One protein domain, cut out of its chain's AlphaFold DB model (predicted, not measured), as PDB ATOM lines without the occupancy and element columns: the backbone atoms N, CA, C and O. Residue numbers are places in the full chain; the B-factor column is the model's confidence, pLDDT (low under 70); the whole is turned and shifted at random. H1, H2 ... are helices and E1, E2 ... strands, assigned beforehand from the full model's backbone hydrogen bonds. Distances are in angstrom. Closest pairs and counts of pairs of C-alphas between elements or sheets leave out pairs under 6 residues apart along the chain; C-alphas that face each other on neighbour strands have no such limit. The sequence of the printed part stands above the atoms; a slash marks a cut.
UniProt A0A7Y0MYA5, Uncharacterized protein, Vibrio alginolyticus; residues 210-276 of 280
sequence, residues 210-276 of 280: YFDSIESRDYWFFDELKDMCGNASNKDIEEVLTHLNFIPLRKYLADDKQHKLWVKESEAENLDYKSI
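What this domain is: This is residues 210 to 276 of the 280 residues of an uncharacterized protein of Vibrio alginolyticus (UniProt A0A7Y0MYA5). A two-stranded antiparallel hairpin, E1 and E2, makes one end of the domain, and three short helices, H1, H2 and H3, gather at the other; the last stretch, residues 265 to 276, folds back along the hairpin. A short antiparallel pairing of residues 219 to 220 with residues 262 to 263 of E2 ties the link between H1 and H2 to the sheet. The printed part has 67 residues, with named elements in the order H1, H2, H3, E1, E2, and its class is mixed, helices and strands. It is compact, with a radius of gyration of the C-alphas of 11.7 A and spans of 32 by 22 by 17 A.

How they stand to each other: E1, residues 246 to 252, and E2, residues 258 to 264, are antiparallel neighbours at 149 degrees; N 249 and O 261 are within hydrogen-bond range at 2.8 A, as are N 259 and O 251 at 3.0 A. The closest C-alphas of E2 and H2, residues 222 to 229, are those of Leu 261 and Phe 222, 6.7 A apart. H3, residues 234 to 243, touches H2 about perpendicular, at 84 degrees, with C-alphas 234 and 226 closest at 7.3 A. H1, residues 211 to 215, is near H3 but apart from both strands. In H1, H2 and H3 every O i to N i+4 pair is within hydrogen-bond range.

Where its parts are: E1 measures 17.9 A, E2 18.1 A, H3 14.3 A, H2 10.4 A and H1 6.0 A. H1 begins at C-alpha 211, (-49.569, 28.300, -39.923), and E2 ends at C-alpha 264, (-37.747, 28.881, -32.847).

The domain as a whole: The C-alphas farthest apart, of Asn 231 and Asn 270, are 32.6 A apart. The printed part has no cut, no link is long, and no printed residue is under 70 in pLDDT.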
ATOM      1  N   TYR A 210     -50.945  28.481 -43.939       80.56
ATOM      2  CA  TYR A 210     -49.496  28.363 -43.798       80.56
ATOM      3  C   TYR A 210     -49.045  28.153 -42.348       80.56
ATOM      4  O   TYR A 210     -47.907  27.743 -42.147       80.56
ATOM      5  N   PHE A 211     -49.909  28.387 -41.352       79.19
ATOM      6  CA  PHE A 211     -49.569  28.300 -39.923       79.19
ATOM      7  C   PHE A 211     -48.921  26.964 -39.540       79.19
ATOM      8  O   PHE A 211     -47.777  26.965 -39.092       79.19
ATOM      9  N   ASP A 212     -49.582  25.837 -39.823       80.44
ATOM     10  CA  ASP A 212     -49.049  24.498 -39.522       80.44
ATOM     11  C   ASP A 212     -47.707  24.247 -40.227       80.44
ATOM     12  O   ASP A 212     -46.800  23.617 -39.683       80.44
ATOM     13  N   SER A 213     -47.554  24.768 -41.449       83.75
ATOM     14  CA  SER A 213     -46.313  24.624 -42.214       83.75
ATOM     15  C   SER A 213     -45.181  25.427 -41.582       83.75
ATOM     16  O   SER A 213     -44.091  24.884 -41.403       83.75
ATOM     17  N   ILE A 214     -45.436  26.683 -41.204       84.50
ATOM     18  CA  ILE A 214     -44.455  27.556 -40.554       84.50
ATOM     19  C   ILE A 214     -44.059  26.973 -39.193       84.50
ATOM     20  O   ILE A 214     -42.865  26.841 -38.918       84.50
ATOM     21  N   GLU A 215     -45.036  26.560 -38.383       84.44
ATOM     22  CA  GLU A 215     -44.820  25.984 -37.054       84.44
ATOM     23  C   GLU A 215     -44.090  24.633 -37.108       84.44
ATOM     24  O   GLU A 215     -43.314  24.320 -36.209       84.44
ATOM     25  N   SER A 216     -44.258  23.835 -38.166       85.44
ATOM     26  CA  SER A 216     -43.629  22.508 -38.263       85.44
ATOM     27  C   SER A 216     -42.097  22.510 -38.361       85.44
ATOM     28  O   SER A 216     -41.482  21.466 -38.143       85.44
ATOM     29  N   ARG A 217     -41.463  23.646 -38.688       87.56
ATOM     30  CA  ARG A 217     -40.003  23.747 -38.863       87.56
ATOM     31  C   ARG A 217     -39.342  24.497 -37.719       87.56
ATOM     32  O   ARG A 217     -39.940  25.380 -37.121       87.56
ATOM     33  N   ASP A 218     -38.078  24.193 -37.462       90.12
ATOM     34  CA  ASP A 218     -37.319  24.839 -36.381       90.12
ATOM     35  C   ASP A 218     -36.660  26.149 -36.818       90.12
ATOM     36  O   ASP A 218     -36.323  26.996 -35.989       90.12
ATOM     37  N   TYR A 219     -36.514  26.349 -38.129       91.44
ATOM     38  CA  TYR A 219     -35.994  27.577 -38.712       91.44
ATOM     39  C   TYR A 219     -36.596  27.867 -40.086       91.44
ATOM     40  O   TYR A 219     -37.076  26.970 -40.783       91.44
ATOM     41  N   TRP A 220     -36.486  29.130 -40.485       91.81
ATOM     42  CA  TRP A 220     -36.857  29.634 -41.798       91.81
ATOM     43  C   TRP A 220     -35.898  30.726 -42.272       91.81
ATOM     44  O   TRP A 220     -35.441  31.569 -41.487       91.81
ATOM     45  N   PHE A 221     -35.655  30.774 -43.580       91.38
ATOM     46  CA  PHE A 221     -35.162  31.991 -44.215       91.38
ATOM     47  C   PHE A 221     -36.337  32.932 -44.493       91.38
ATOM     48  O   PHE A 221     -37.402  32.509 -44.933       91.38
ATOM     49  N   PHE A 222     -36.143  34.231 -44.257       87.94
ATOM     50  CA  PHE A 222     -37.223  35.204 -44.448       87.94
ATOM     51  C   PHE A 222     -37.699  35.280 -45.908       87.94
ATOM     52  O   PHE A 222     -38.890  35.431 -46.155       87.94
ATOM     53  N   ASP A 223     -36.778  35.126 -46.867       86.38
ATOM     54  CA  ASP A 223     -37.102  35.110 -48.299       86.38
ATOM     55  C   ASP A 223     -38.009  33.908 -48.653       86.38
ATOM     56  O   ASP A 223     -38.990  34.077 -49.368       86.38
ATOM     57  N   GLU A 224     -37.767  32.724 -48.072       86.31
ATOM     58  CA  GLU A 224     -38.602  31.527 -48.290       86.31
ATOM     59  C   GLU A 224     -40.020  31.694 -47.730       86.31
ATOM     60  O   GLU A 224     -40.998  31.276 -48.349       86.31
ATOM     61  N   LEU A 225     -40.141  32.329 -46.561       84.88
ATOM     62  CA  LEU A 225     -41.438  32.664 -45.973       84.88
ATOM     63  C   LEU A 225     -42.193  33.675 -46.832       84.88
ATOM     64  O   LEU A 225     -43.398  33.545 -47.017       84.88
ATOM     65  N   LYS A 226     -41.489  34.663 -47.387       86.12
ATOM     66  CA  LYS A 226     -42.080  35.651 -48.287       86.12
ATOM     67  C   LYS A 226     -42.616  35.004 -49.562       86.12
ATOM     68  O   LYS A 226     -43.735  35.312 -49.963       86.12
ATOM     69  N   ASP A 227     -41.860  34.085 -50.153       85.12
ATOM     70  CA  ASP A 227     -42.297  33.349 -51.341       85.12
ATOM     71  C   ASP A 227     -43.507  32.451 -51.038       85.12
ATOM     72  O   ASP A 227     -44.453  32.399 -51.826       85.12
ATOM     73  N   MET A 228     -43.524  31.795 -49.871       83.06
ATOM     74  CA  MET A 228     -44.647  30.961 -49.427       83.06
ATOM     75  C   MET A 228     -45.912  31.780 -49.131       83.06
ATOM     76  O   MET A 228     -47.011  31.366 -49.492       83.06
ATOM     77  N   CYS A 229     -45.772  32.941 -48.493       79.62
ATOM     78  CA  CYS A 229     -46.894  33.795 -48.100       79.62
ATOM     79  C   CYS A 229     -47.328  34.787 -49.201       79.62
ATOM     80  O   CYS A 229     -48.296  35.532 -49.023       79.62
ATOM     81  N   GLY A 230     -46.652  34.791 -50.353       80.31
ATOM     82  CA  GLY A 230     -47.038  35.526 -51.556       80.31
ATOM     83  C   GLY A 230     -47.115  37.045 -51.362       80.31
ATOM     84  O   GLY A 230     -46.099  37.728 -51.272       80.31
ATOM     85  N   ASN A 231     -48.337  37.587 -51.350       77.81
ATOM     86  CA  ASN A 231     -48.598  39.034 -51.304       77.81
ATOM     87  C   ASN A 231     -48.614  39.631 -49.882       77.81
ATOM     88  O   ASN A 231     -48.906  40.819 -49.739       77.81
ATOM     89  N   ALA A 232     -48.347  38.838 -48.841       80.19
ATOM     90  CA  ALA A 232     -48.294  39.340 -47.471       80.19
ATOM     91  C   ALA A 232     -47.195  40.403 -47.305       80.19
ATOM     92  O   ALA A 232     -46.113  40.303 -47.894       80.19
ATOM     93  N   SER A 233     -47.456  41.439 -46.502       83.62
ATOM     94  CA  SER A 233     -46.428  42.444 -46.242       83.62
ATOM     95  C   SER A 233     -45.332  41.857 -45.348       83.62
ATOM     96  O   SER A 233     -45.587  40.989 -44.513       83.62
ATOM     97  N   ASN A 234     -44.096  42.350 -45.481       86.19
ATOM     98  CA  ASN A 234     -42.991  41.895 -44.631       86.19
ATOM     99  C   ASN A 234     -43.318  42.040 -43.132       86.19
ATOM    100  O   ASN A 234     -42.901  41.202 -42.344       86.19
ATOM    101  N   LYS A 235     -44.066  43.085 -42.751       85.00
ATOM    102  CA  LYS A 235     -44.457  43.345 -41.360       85.00
ATOM    103  C   LYS A 235     -45.361  42.236 -40.823       85.00
ATOM    104  O   LYS A 235     -45.113  41.743 -39.731       85.00
ATOM    105  N   ASP A 236     -46.333  41.801 -41.618       82.50
ATOM    106  CA  ASP A 236     -47.276  40.753 -41.214       82.50
ATOM    107  C   ASP A 236     -46.565  39.397 -41.062       82.50
ATOM    108  O   ASP A 236     -46.851  38.637 -40.140       82.50
ATOM    109  N   ILE A 237     -45.577  39.112 -41.922       85.06
ATOM    110  CA  ILE A 237     -44.747  37.900 -41.824       85.06
ATOM    111  C   ILE A 237     -43.902  37.923 -40.539       85.06
ATOM    112  O   ILE A 237     -43.831  36.922 -39.829       85.06
ATOM    113  N   GLU A 238     -43.265  39.054 -40.216       86.25
ATOM    114  CA  GLU A 238     -42.493  39.196 -38.971       86.25
ATOM    115  C   GLU A 238     -43.384  39.086 -37.720       86.25
ATOM    116  O   GLU A 238     -42.961  38.491 -36.724       86.25
ATOM    117  N   GLU A 239     -44.621  39.594 -37.770       83.69
ATOM    118  CA  GLU A 239     -45.607  39.459 -36.688       83.69
ATOM    119  C   GLU A 239     -45.999  37.992 -36.451       83.69
ATOM    120  O   GLU A 239     -45.961  37.537 -35.307       83.69
ATOM    121  N   VAL A 240     -46.269  37.218 -37.510       85.12
ATOM    122  CA  VAL A 240     -46.574  35.775 -37.409       85.12
ATOM    123  C   VAL A 240     -45.395  34.980 -36.849       85.12
ATOM    124  O   VAL A 240     -45.579  34.131 -35.977       85.12
ATOM    125  N   LEU A 241     -44.171  35.260 -37.301       86.81
ATOM    126  CA  LEU A 241     -42.973  34.594 -36.780       86.81
ATOM    127  C   LEU A 241     -42.771  34.882 -35.298       86.81
ATOM    128  O   LEU A 241     -42.515  33.965 -34.520       86.81
ATOM    129  N   THR A 242     -42.945  36.137 -34.897       86.44
ATOM    130  CA  THR A 242     -42.857  36.533 -33.491       86.44
ATOM    131  C   THR A 242     -43.953  35.855 -32.661       86.44
ATOM    132  O   THR A 242     -43.682  35.387 -31.558       86.44
ATOM    133  N   HIS A 243     -45.174  35.740 -33.199       85.00
ATOM    134  CA  HIS A 243     -46.286  35.040 -32.550       85.00
ATOM    135  C   HIS A 243     -45.997  33.545 -32.334       85.00
ATOM    136  O   HIS A 243     -46.282  33.010 -31.265       85.00
ATOM    137  N   LEU A 244     -45.364  32.890 -33.310       85.75
ATOM    138  CA  LEU A 244     -44.929  31.491 -33.233       85.75
ATOM    139  C   LEU A 244     -43.607  31.296 -32.461       85.75
ATOM    140  O   LEU A 244     -43.008  30.223 -32.519       85.75
ATOM    141  N   ASN A 245     -43.151  32.315 -31.725       89.25
ATOM    142  CA  ASN A 245     -41.909  32.323 -30.947       89.25
ATOM    143  C   ASN A 245     -40.644  32.054 -31.784       89.25
ATOM    144  O   ASN A 245     -39.698  31.423 -31.312       89.25
ATOM    145  N   PHE A 246     -40.597  32.528 -33.030       91.50
ATOM    146  CA  PHE A 246     -39.355  32.601 -33.792       91.50
ATOM    147  C   PHE A 246     -38.624  33.907 -33.482       91.50
ATOM    148  O   PHE A 246     -39.200  34.993 -33.526       91.50
ATOM    149  N   ILE A 247     -37.320  33.809 -33.246       91.12
ATOM    150  CA  ILE A 247     -36.431  34.945 -33.029       91.12
ATOM    151  C   ILE A 247     -35.483  35.128 -34.223       91.12
ATOM    152  O   ILE A 247     -34.990  34.147 -34.794       91.12
ATOM    153  N   PRO A 248     -35.187  36.375 -34.628       92.62
ATOM    154  CA  PRO A 248     -34.242  36.635 -35.700       92.62
ATOM    155  C   PRO A 248     -32.801  36.480 -35.195       92.62
ATOM    156  O   PRO A 248     -32.353  37.206 -34.309       92.62
ATOM    157  N   LEU A 249     -32.032  35.587 -35.814       91.62
ATOM    158  CA  LEU A 249     -30.636  35.317 -35.475       91.62
ATOM    159  C   LEU A 249     -29.728  35.426 -36.699       91.62
ATOM    160  O   LEU A 249     -30.148  35.219 -37.834       91.62
ATOM    161  N   ARG A 250     -28.447  35.740 -36.472       91.00
ATOM    162  CA  ARG A 250     -27.405  35.695 -37.508       91.00
ATOM    163  C   ARG A 250     -26.362  34.643 -37.163       91.00
ATOM    164  O   ARG A 250     -25.623  34.809 -36.193       91.00
ATOM    165  N   LYS A 251     -26.271  33.587 -37.968       91.00
ATOM    166  CA  LYS A 251     -25.361  32.452 -37.741       91.00
ATOM    167  C   LYS A 251     -24.591  32.112 -39.017       91.00
ATOM    168  O   LYS A 251     -25.032  32.448 -40.113       91.00
ATOM    169  N   TYR A 252     -23.420  31.500 -38.852       89.38
ATOM    170  CA  TYR A 252     -22.629  30.970 -39.963       89.38
ATOM    171  C   TYR A 252     -23.171  29.605 -40.375       89.38
ATOM    172  O   TYR A 252     -23.302  28.737 -39.512       89.38
ATOM    173  N   LEU A 253     -23.454  29.421 -41.664       90.00
ATOM    174  CA  LEU A 253     -24.056  28.194 -42.192       90.00
ATOM    175  C   LEU A 253     -23.016  27.285 -42.867       90.00
ATOM    176  O   LEU A 253     -21.804  27.480 -42.688       90.00
ATOM    177  N   ALA A 254     -23.484  26.270 -43.603       88.62
ATOM    178  CA  ALA A 254     -22.655  25.284 -44.307       88.62
ATOM    179  C   ALA A 254     -21.735  25.892 -45.386       88.62
ATOM    180  O   ALA A 254     -20.718  25.302 -45.734       88.62
ATOM    181  N   ASP A 255     -22.074  27.074 -45.905       87.25
ATOM    182  CA  ASP A 255     -21.295  27.817 -46.907       87.25
ATOM    183  C   ASP A 255     -20.220  28.738 -46.294       87.25
ATOM    184  O   ASP A 255     -19.629  29.559 -46.999       87.25
ATOM    185  N   ASP A 256     -20.005  28.637 -44.978       85.31
ATOM    186  CA  ASP A 256     -19.120  29.488 -44.178       85.31
ATOM    187  C   ASP A 256     -19.439  30.993 -44.247       85.31
ATOM    188  O   ASP A 256     -18.615  31.832 -43.872       85.31
ATOM    189  N   LYS A 257     -20.665  31.366 -44.641       89.19
ATOM    190  CA  LYS A 257     -21.147  32.755 -44.620       89.19
ATOM    191  C   LYS A 257     -22.202  32.961 -43.541       89.19
ATOM    192  O   LYS A 257     -22.871  32.029 -43.098       89.19
ATOM    193  N   GLN A 258     -22.328  34.210 -43.094       90.56
ATOM    194  CA  GLN A 258     -23.303  34.602 -42.082       90.56
ATOM    195  C   GLN A 258     -24.637  34.979 -42.733       90.56
ATOM    196  O   GLN A 258     -24.697  35.921 -43.524       90.56
ATOM    197  N   HIS A 259     -25.714  34.307 -42.331       88.69
ATOM    198  CA  HIS A 259     -27.068  34.534 -42.848       88.69
ATOM    199  C   HIS A 259     -28.038  34.904 -41.722       88.69
ATOM    200  O   HIS A 259     -27.836  34.500 -40.574       88.69
ATOM    201  N   LYS A 260     -29.072  35.706 -42.032       91.12
ATOM    202  CA  LYS A 260     -30.173  36.012 -41.099       91.12
ATOM    203  C   LYS A 260     -31.239  34.923 -41.229       91.12
ATOM    204  O   LYS A 260     -31.752  34.702 -42.322       91.12
ATOM    205  N   LEU A 261     -31.569  34.296 -40.111       91.75
ATOM    206  CA  LEU A 261     -32.573  33.248 -39.973       91.75
ATOM    207  C   LEU A 261     -33.624  33.687 -38.962       91.75
ATOM    208  O   LEU A 261     -33.314  34.440 -38.040       91.75
ATOM    209  N   TRP A 262     -34.832  33.170 -39.112       93.31
ATOM    210  CA  TRP A 262     -35.815  33.131 -38.040       93.31
ATOM    211  C   TRP A 262     -35.803  31.721 -37.467       93.31
ATOM    212  O   TRP A 262     -35.966  30.764 -38.217       93.31
ATOM    213  N   VAL A 263     -35.543  31.582 -36.170       90.88
ATOM    214  CA  VAL A 263     -35.364  30.282 -35.499       90.88
ATOM    215  C   VAL A 263     -36.300  30.216 -34.307       90.88
ATOM    216  O   VAL A 263     -36.397  31.208 -33.588       90.88
ATOM    217  N   LYS A 264     -36.964  29.079 -34.072       91.38
ATOM    218  CA  LYS A 264     -37.747  28.881 -32.847       91.38
ATOM    219  C   LYS A 264     -36.871  29.142 -31.631       91.38
ATOM    220  O   LYS A 264     -35.773  28.600 -31.529       91.38
ATOM    221  N   GLU A 265     -37.367  29.948 -30.703       90.56
ATOM    222  CA  GLU A 265     -36.626  30.347 -29.507       90.56
ATOM    223  C   GLU A 265     -36.116  29.132 -28.716       90.56
ATOM    224  O   GLU A 265     -34.971  29.128 -28.272       90.56
ATOM    225  N   SER A 266     -36.907  28.057 -28.637       89.06
ATOM    226  CA  SER A 266     -36.525  26.806 -27.967       89.06
ATOM    227  C   SER A 266     -35.357  26.062 -28.628       89.06
ATOM    228  O   SER A 266     -34.626  25.351 -27.945       89.06
ATOM    229  N   GLU A 267     -35.160  26.228 -29.937       88.69
ATOM    230  CA  GLU A 267     -34.128  25.534 -30.724       88.69
ATOM    231  C   GLU A 267     -32.895  26.412 -30.990       88.69
ATOM    232  O   GLU A 267     -31.891  25.952 -31.536       88.69
ATOM    233  N   ALA A 268     -32.932  27.681 -30.575       88.50
ATOM    234  CA  ALA A 268     -31.919  28.693 -30.871       88.50
ATOM    235  C   ALA A 268     -30.488  28.344 -30.409       88.50
ATOM    236  O   ALA A 268     -29.511  28.879 -30.941       88.50
ATOM    237  N   GLU A 269     -30.342  27.468 -29.415       86.31
ATOM    238  CA  GLU A 269     -29.036  27.047 -28.894       86.31
ATOM    239  C   GLU A 269     -28.591  25.668 -29.401       86.31
ATOM    240  O   GLU A 269     -27.391  25.398 -29.441       86.31
ATOM    241  N   ASN A 270     -29.531  24.823 -29.837       86.50
ATOM    242  CA  ASN A 270     -29.290  23.403 -30.123       86.50
ATOM    243  C   ASN A 270     -29.343  23.051 -31.615       86.50
ATOM    244  O   ASN A 270     -28.967  21.942 -31.997       86.50
ATOM    245  N   LEU A 271     -29.784  23.981 -32.462       88.25
ATOM    246  CA  LEU A 271     -29.850  23.770 -33.902       88.25
ATOM    247  C   LEU A 271     -28.441  23.626 -34.507       88.25
ATOM    248  O   LEU A 271     -27.571  24.481 -34.313       88.25
ATOM    249  N   ASP A 272     -28.213  22.578 -35.306       88.50
ATOM    250  CA  ASP A 272     -26.957  22.415 -36.048       88.50
ATOM    251  C   ASP A 272     -26.921  23.337 -37.276       88.50
ATOM    252  O   ASP A 272     -27.208  22.944 -38.408       88.50
ATOM    253  N   TYR A 273     -26.525  24.588 -37.053       88.38
ATOM    254  CA  TYR A 273     -26.427  25.610 -38.096       88.38
ATOM    255  C   TYR A 273     -25.472  25.249 -39.241       88.38
ATOM    256  O   TYR A 273     -25.653  25.735 -40.358       88.38
ATOM    257  N   LYS A 274     -24.465  24.397 -38.998       87.62
ATOM    258  CA  LYS A 274     -23.491  23.982 -40.022       87.62
ATOM    259  C   LYS A 274     -24.049  22.926 -40.973       87.62
ATOM    260  O   LYS A 274     -23.476  22.733 -42.043       87.62
ATOM    261  N   SER A 275     -25.174  22.303 -40.627       85.50
ATOM    262  CA  SER A 275     -25.911  21.390 -41.505       85.50
ATOM    263  C   SER A 275     -26.878  22.099 -42.465       85.50
ATOM    264  O   SER A 275     -27.322  21.505 -43.447       85.50
ATOM    265  N   ILE A 276     -27.192  23.375 -42.215       87.19
ATOM    266  CA  ILE A 276     -28.173  24.139 -42.992       87.19
ATOM    267  C   ILE A 276     -27.527  24.660 -44.278       87.19
ATOM    268  O   ILE A 276     -26.553  25.417 -44.242       87.19
TER     269      ILE A 276